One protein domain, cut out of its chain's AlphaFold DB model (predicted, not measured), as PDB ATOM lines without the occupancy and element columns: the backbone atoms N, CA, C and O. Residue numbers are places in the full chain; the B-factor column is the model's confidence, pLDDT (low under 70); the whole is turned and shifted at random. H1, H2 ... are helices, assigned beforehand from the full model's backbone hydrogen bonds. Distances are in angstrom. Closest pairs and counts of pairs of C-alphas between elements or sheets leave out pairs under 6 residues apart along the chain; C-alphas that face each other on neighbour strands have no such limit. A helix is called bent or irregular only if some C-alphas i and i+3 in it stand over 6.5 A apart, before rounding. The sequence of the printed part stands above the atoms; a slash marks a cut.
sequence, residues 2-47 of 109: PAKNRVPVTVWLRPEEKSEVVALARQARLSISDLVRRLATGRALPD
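This is residues 2 to 47 of the 109 residues of an uncharacterized protein of Varunaivibrio sulfuroxidans (UniProt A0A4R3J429). Two helices make an L: the later part of the longer one, H1, meets the shorter H2 at nearly a right angle, with a tight turn between them. A long arm with no named element, residues 2 to 14, leads in to the beginning of H1, and its residues 2 to 7 stick out free; after H2 a short tail, residues 41 to 47, folds back. The printed part has 46 residues with two named helices, H1 then H2, and no named strand; its class is all helix, though under half of the residues, 22, are in named elements. It is only just compact, close to loose, with a radius of gyration of the C-alphas of 11.3 A, and it spans 31 by 28 by 18 A.

Find C-alpha 15 at (102.859, 82.253, 151.248); from there H1, residues 15 to 27, runs 18.6 A to C-alpha 27 at (120.740, 78.747, 154.757). Then look for H2, residues 32 to 40, which runs 12.0 A and ends with C-alpha 40 at (115.398, 71.323, 139.749).

Start from H1, which touches H2 with its residues 21 to 25 alone. Their closest C-alphas are those of Ala 25 and Ile 32, 5.3 A apart. Their lines stand about perpendicular, at 89 degrees. Neither helix is bent, and in both H1 and H2 every O i to N i+4 pair is within hydrogen-bond range.

Look at Lys 4 and Glu 16 for the two C-alphas farthest apart, 31.9 A. The printed part has no cut, and the link from H1 to H2 is tight, with 4 residues. In the B-factor column the mean pLDDT of the printed part is 89.4, and residues 2 to 3 are under 70.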
ATOM      1  N   PRO A   2     117.704  90.607 133.007       54.56
ATOM      2  CA  PRO A   2     117.659  89.219 132.558       54.56
ATOM      3  C   PRO A   2     118.975  88.900 131.839       54.56
ATOM      4  O   PRO A   2     119.420  89.651 130.972       54.56
ATOM      5  N   ALA A   3     119.656  87.833 132.259       63.72
ATOM      6  CA  ALA A   3     120.871  87.387 131.588       63.72
ATOM      7  C   ALA A   3     120.506  86.960 130.158       63.72
ATOM      8  O   ALA A   3     119.561  86.193 129.993       63.72
ATOM      9  N   LYS A   4     121.256  87.431 129.150       72.75
ATOM     10  CA  LYS A   4     120.944  87.286 127.708       72.75
ATOM     11  C   LYS A   4     120.603  85.854 127.238       72.75
ATOM     12  O   LYS A   4     119.946  85.720 126.219       72.75
ATOM     13  N   ASN A   5     120.974  84.815 127.997       81.94
ATOM     14  CA  ASN A   5     120.767  83.401 127.655       81.94
ATOM     15  C   ASN A   5     119.965  82.618 128.718       81.94
ATOM     16  O   ASN A   5     120.258  81.449 128.972       81.94
ATOM     17  N   ARG A   6     119.017  83.243 129.430       80.88
ATOM     18  CA  ARG A   6     118.186  82.544 130.431       80.88
ATOM     19  C   ARG A   6     116.699  82.783 130.196       80.88
ATOM     20  O   ARG A   6     116.284  83.920 130.005       80.88
ATOM     21  N   VAL A   7     115.917  81.708 130.275       87.19
ATOM     22  CA  VAL A   7     114.449  81.721 130.183       87.19
ATOM     23  C   VAL A   7     113.865  81.608 131.600       87.19
ATOM     24  O   VAL A   7     114.393  80.828 132.398       87.19
ATOM     25  N   PRO A   8     112.837  82.398 131.958       87.75
ATOM     26  CA  PRO A   8     112.222  82.326 133.279       87.75
ATOM     27  C   PRO A   8     111.435  81.023 133.472       87.75
ATOM     28  O   PRO A   8     110.816  80.512 132.543       87.75
ATOM     29  N   VAL A   9     111.421  80.533 134.712       87.81
ATOM     30  CA  VAL A   9     110.509  79.480 135.176       87.81
ATOM     31  C   VAL A   9     109.583  80.118 136.203       87.81
ATOM     32  O   VAL A   9     110.057  80.630 137.219       87.81
ATOM     33  N   THR A  10     108.281  80.113 135.927       91.00
ATOM     34  CA  THR A  10     107.261  80.680 136.818       91.00
ATOM     35  C   THR A  10     106.577  79.555 137.574       91.00
ATOM     36  O   THR A  10     106.075  78.614 136.964       91.00
ATOM     37  N   VAL A  11     106.542  79.664 138.900       90.69
ATOM     38  CA  VAL A  11     105.840  78.726 139.775       90.69
ATOM     39  C   VAL A  11     105.006  79.515 140.774       90.69
ATOM     40  O   VAL A  11     105.430  80.573 141.246       90.69
ATOM     41  N   TRP A  12     103.820  79.004 141.081       94.56
ATOM     42  CA  TRP A  12     102.938  79.576 142.090       94.56
ATOM     43  C   TRP A  12     103.153  78.827 143.401       94.56
ATOM     44  O   TRP A  12     103.089  77.603 143.421       94.56
ATOM     45  N   LEU A  13     103.437  79.573 144.465       93.81
ATOM     46  CA  LEU A  13     103.649  79.051 145.814       93.81
ATOM     47  C   LEU A  13     102.650  79.714 146.754       93.81
ATOM     48  O   LEU A  13     102.379  80.915 146.623       93.81
ATOM     49  N   ARG A  14     102.154  78.956 147.728       97.81
ATOM     50  CA  ARG A  14     101.468  79.532 148.883       97.81
ATOM     51  C   ARG A  14     102.457  80.389 149.694       97.81
ATOM     52  O   ARG A  14     103.674  80.184 149.599       97.81
ATOM     53  N   PRO A  15     101.982  81.383 150.466       96.69
ATOM     54  CA  PRO A  15     102.859  82.253 151.248       96.69
ATOM     55  C   PRO A  15     103.839  81.490 152.149       96.69
ATOM     56  O   PRO A  15     105.019  81.838 152.186       96.69
ATOM     57  N   GLU A  16     103.373  80.422 152.798       96.81
ATOM     58  CA  GLU A  16     104.163  79.556 153.673       96.81
ATOM     59  C   GLU A  16     105.283  78.819 152.916       96.81
ATOM     60  O   GLU A  16     106.447  78.873 153.319       96.81
ATOM     61  N   GLU A  17     104.977  78.257 151.745       95.56
ATOM     62  CA  GLU A  17     105.950  77.573 150.880       95.56
ATOM     63  C   GLU A  17     107.017  78.558 150.385       95.56
ATOM     64  O   GLU A  17     108.210  78.253 150.325       95.56
ATOM     65  N   LYS A  18     106.611  79.794 150.067       94.94
ATOM     66  CA  LYS A  18     107.555  80.845 149.681       94.94
ATOM     67  C   LYS A  18     108.499  81.195 150.833       94.94
ATOM     68  O   LYS A  18     109.692  81.375 150.584       94.94
ATOM     69  N   SER A  19     108.004  81.297 152.067       95.69
ATOM     70  CA  SER A  19     108.865  81.541 153.232       95.69
ATOM     71  C   SER A  19     109.853  80.403 153.486       95.69
ATOM     72  O   SER A  19     111.018  80.682 153.774       95.69
ATOM     73  N   GLU A  20     109.444  79.147 153.306       95.94
ATOM     74  CA  GLU A  20     110.337  77.988 153.414       95.94
ATOM     75  C   GLU A  20     111.462  78.046 152.373       95.94
ATOM     76  O   GLU A  20     112.641  77.931 152.711       95.94
ATOM     77  N   VAL A  21     111.128  78.331 151.110       94.31
ATOM     78  CA  VAL A  21     112.122  78.473 150.032       94.31
ATOM     79  C   VAL A  21     113.094  79.624 150.310       94.31
ATOM     80  O   VAL A  21     114.295  79.500 150.057       94.31
ATOM     81  N   VAL A  22     112.609  80.748 150.847       95.38
ATOM     82  CA  VAL A  22     113.458  81.881 151.256       95.38
ATOM     83  C   VAL A  22     114.417  81.468 152.375       95.38
ATOM     84  O   VAL A  22     115.603  81.802 152.314       95.38
ATOM     85  N   ALA A  23     113.931  80.732 153.376       95.00
ATOM     86  CA  ALA A  23     114.746  80.251 154.488       95.00
ATOM     87  C   ALA A  23     115.839  79.283 154.008       95.00
ATOM     88  O   ALA A  23     117.012  79.479 154.332       95.00
ATOM     89  N   LEU A  24     115.486  78.315 153.156       92.88
ATOM     90  CA  LEU A  24     116.433  77.373 152.552       92.88
ATOM     91  C   LEU A  24     117.490  78.086 151.702       92.88
ATOM     92  O   LEU A  24     118.679  77.774 151.786       92.88
ATOM     93  N   ALA A  25     117.086  79.084 150.910       92.81
ATOM     94  CA  ALA A  25     118.016  79.847 150.080       92.81
ATOM     95  C   ALA A  25     119.017  80.619 150.949       92.81
ATOM     96  O   ALA A  25     120.216  80.624 150.665       92.81
ATOM     97  N   ARG A  26     118.535  81.207 152.051       91.00
ATOM     98  CA  ARG A  26     119.375  81.899 153.031       91.00
ATOM     99  C   ARG A  26     120.354  80.946 153.714       91.00
ATOM    100  O   ARG A  26     121.530  81.285 153.813       91.00
ATOM    101  N   GLN A  27     119.894  79.768 154.136       87.38
ATOM    102  CA  GLN A  27     120.740  78.747 154.757       87.38
ATOM    103  C   GLN A  27     121.848  78.281 153.805       87.38
ATOM    104  O   GLN A  27     123.004  78.207 154.205       87.38
ATOM    105  N   ALA A  28     121.521  78.060 152.529       87.88
ATOM    106  CA  ALA A  28     122.481  77.665 151.498       87.88
ATOM    107  C   ALA A  28     123.351  78.827 150.969       87.88
ATOM    108  O   ALA A  28     124.173  78.613 150.079       87.88
ATOM    109  N   ARG A  29     123.163  80.062 151.463       88.38
ATOM    110  CA  ARG A  29     123.800  81.293 150.944       88.38
ATOM    111  C   ARG A  29     123.629  81.472 149.426       88.38
ATOM    112  O   ARG A  29     124.523  81.955 148.731       88.38
ATOM    113  N   LEU A  30     122.465  81.093 148.902       91.69
ATOM    114  CA  LEU A  30     122.097  81.212 147.495       91.69
ATOM    115  C   LEU A  30     120.976  82.237 147.306       91.69
ATOM    116  O   LEU A  30     120.194  82.521 148.209       91.69
ATOM    117  N   SER A  31     120.840  82.753 146.083       92.44
ATOM    118  CA  SER A  31     119.576  83.385 145.692       92.44
ATOM    119  C   SER A  31     118.495  82.317 145.525       92.44
ATOM    120  O   SER A  31     118.803  81.185 145.148       92.44
ATOM    121  N   ILE A  32     117.226  82.684 145.725       93.06
ATOM    122  CA  ILE A  32     116.078  81.778 145.527       93.06
ATOM    123  C   ILE A  32     116.140  81.119 144.145       93.06
ATOM    124  O   ILE A  32     116.014  79.904 144.021       93.06
ATOM    125  N   SER A  33     116.409  81.908 143.101       90.88
ATOM    126  CA  SER A  33     116.521  81.395 141.736       90.88
ATOM    127  C   SER A  33     117.689  80.427 141.555       90.88
ATOM    128  O   SER A  33     117.559  79.490 140.775       90.88
ATOM    129  N   ASP A  34     118.825  80.623 142.239       91.69
ATOM    130  CA  ASP A  34     119.948  79.683 142.138       91.69
ATOM    131  C   ASP A  34     119.690  78.391 142.920       91.69
ATOM    132  O   ASP A  34     120.000  77.318 142.409       91.69
ATOM    133  N   LEU A  35     119.066  78.482 144.100       93.94
ATOM    134  CA  LEU A  35     118.629  77.317 144.871       93.94
ATOM    135  C   LEU A  35     117.666  76.457 144.042       93.94
ATOM    136  O   LEU A  35     117.949  75.289 143.786       93.94
ATOM    137  N   VAL A  36     116.563  77.050 143.575       92.88
ATOM    138  CA  VAL A  36     115.531  76.343 142.800       92.88
ATOM    139  C   VAL A  36     116.123  75.771 141.518       92.88
ATOM    140  O   VAL A  36     115.879  74.613 141.196       92.88
ATOM    141  N   ARG A  37     116.965  76.535 140.809       92.31
ATOM    142  CA  ARG A  37     117.655  76.042 139.613       92.31
ATOM    143  C   ARG A  37     118.518  74.821 139.916       92.31
ATOM    144  O   ARG A  37     118.491  73.874 139.138       92.31
ATOM    145  N   ARG A  38     119.310  74.836 140.992       93.94
ATOM    146  CA  ARG A  38     120.189  73.712 141.346       93.94
ATOM    147  C   ARG A  38     119.386  72.475 141.718       93.94
ATOM    148  O   ARG A  38     119.644  71.426 141.141       93.94
ATOM    149  N   LEU A  39     118.378  72.629 142.575       92.69
ATOM    150  CA  LEU A  39     117.485  71.540 142.975       92.69
ATOM    151  C   LEU A  39     116.761  70.936 141.764       92.69
ATOM    152  O   LEU A  39     116.838  69.734 141.539       92.69
ATOM    153  N   ALA A  40     116.145  71.773 140.925       92.25
ATOM    154  CA  ALA A  40     115.398  71.323 139.749       92.25
ATOM    155  C   ALA A  40     116.279  70.712 138.645       92.25
ATOM    156  O   ALA A  40     115.771  70.000 137.786       92.25
ATOM    157  N   THR A  41     117.589  70.988 138.641       93.44
ATOM    158  CA  THR A  41     118.538  70.440 137.650       93.44
ATOM    159  C   THR A  41     119.492  69.398 138.234       93.44
ATOM    160  O   THR A  41     120.453  69.023 137.565       93.44
ATOM    161  N   GLY A  42     119.264  68.946 139.474       90.81
ATOM    162  CA  GLY A  42     120.100  67.944 140.145       90.81
ATOM    163  C   GLY A  42     121.544  68.392 140.412       90.81
ATOM    164  O   GLY A  42     122.435  67.559 140.551       90.81
ATOM    165  N   ARG A  43     121.815  69.703 140.449       90.56
ATOM    166  CA  ARG A  43     123.155  70.238 140.736       90.56
ATOM    167  C   ARG A  43     123.393  70.303 142.239       90.56
ATOM    168  O   ARG A  43     122.508  70.699 142.992       90.56
ATOM    169  N   ALA A  44     124.631  70.034 142.648       86.81
ATOM    170  CA  ALA A  44     125.043  70.147 144.040       86.81
ATOM    171  C   ALA A  44     124.799  71.559 144.610       86.81
ATOM    172  O   ALA A  44     125.071  72.589 143.965       86.81
ATOM    173  N   LEU A  45     124.293  71.593 145.843       87.50
ATOM    174  CA  LEU A  45     124.253  72.801 146.655       87.50
ATOM    175  C   LEU A  45     125.666  73.112 147.172       87.50
ATOM    176  O   LEU A  45     126.469  72.195 147.340       87.50
ATOM    177  N   PRO A  46     126.010  74.395 147.359       81.75
ATOM    178  CA  PRO A  46     127.293  74.756 147.936       81.75
ATOM    179  C   PRO A  46     127.403  74.222 149.363       81.75
ATOM    180  O   PRO A  46     126.455  74.302 150.145       81.75
ATOM    181  N   ASP A  47     128.589  73.734 149.700       80.56
ATOM    182  CA  ASP A  47     128.941  73.413 151.073       80.56
ATOM    183  C   ASP A  47     129.285  74.711 151.817       80.56
ATOM    184  O   ASP A  47     130.339  75.326 151.621       80.56
TER     185      ASP A  47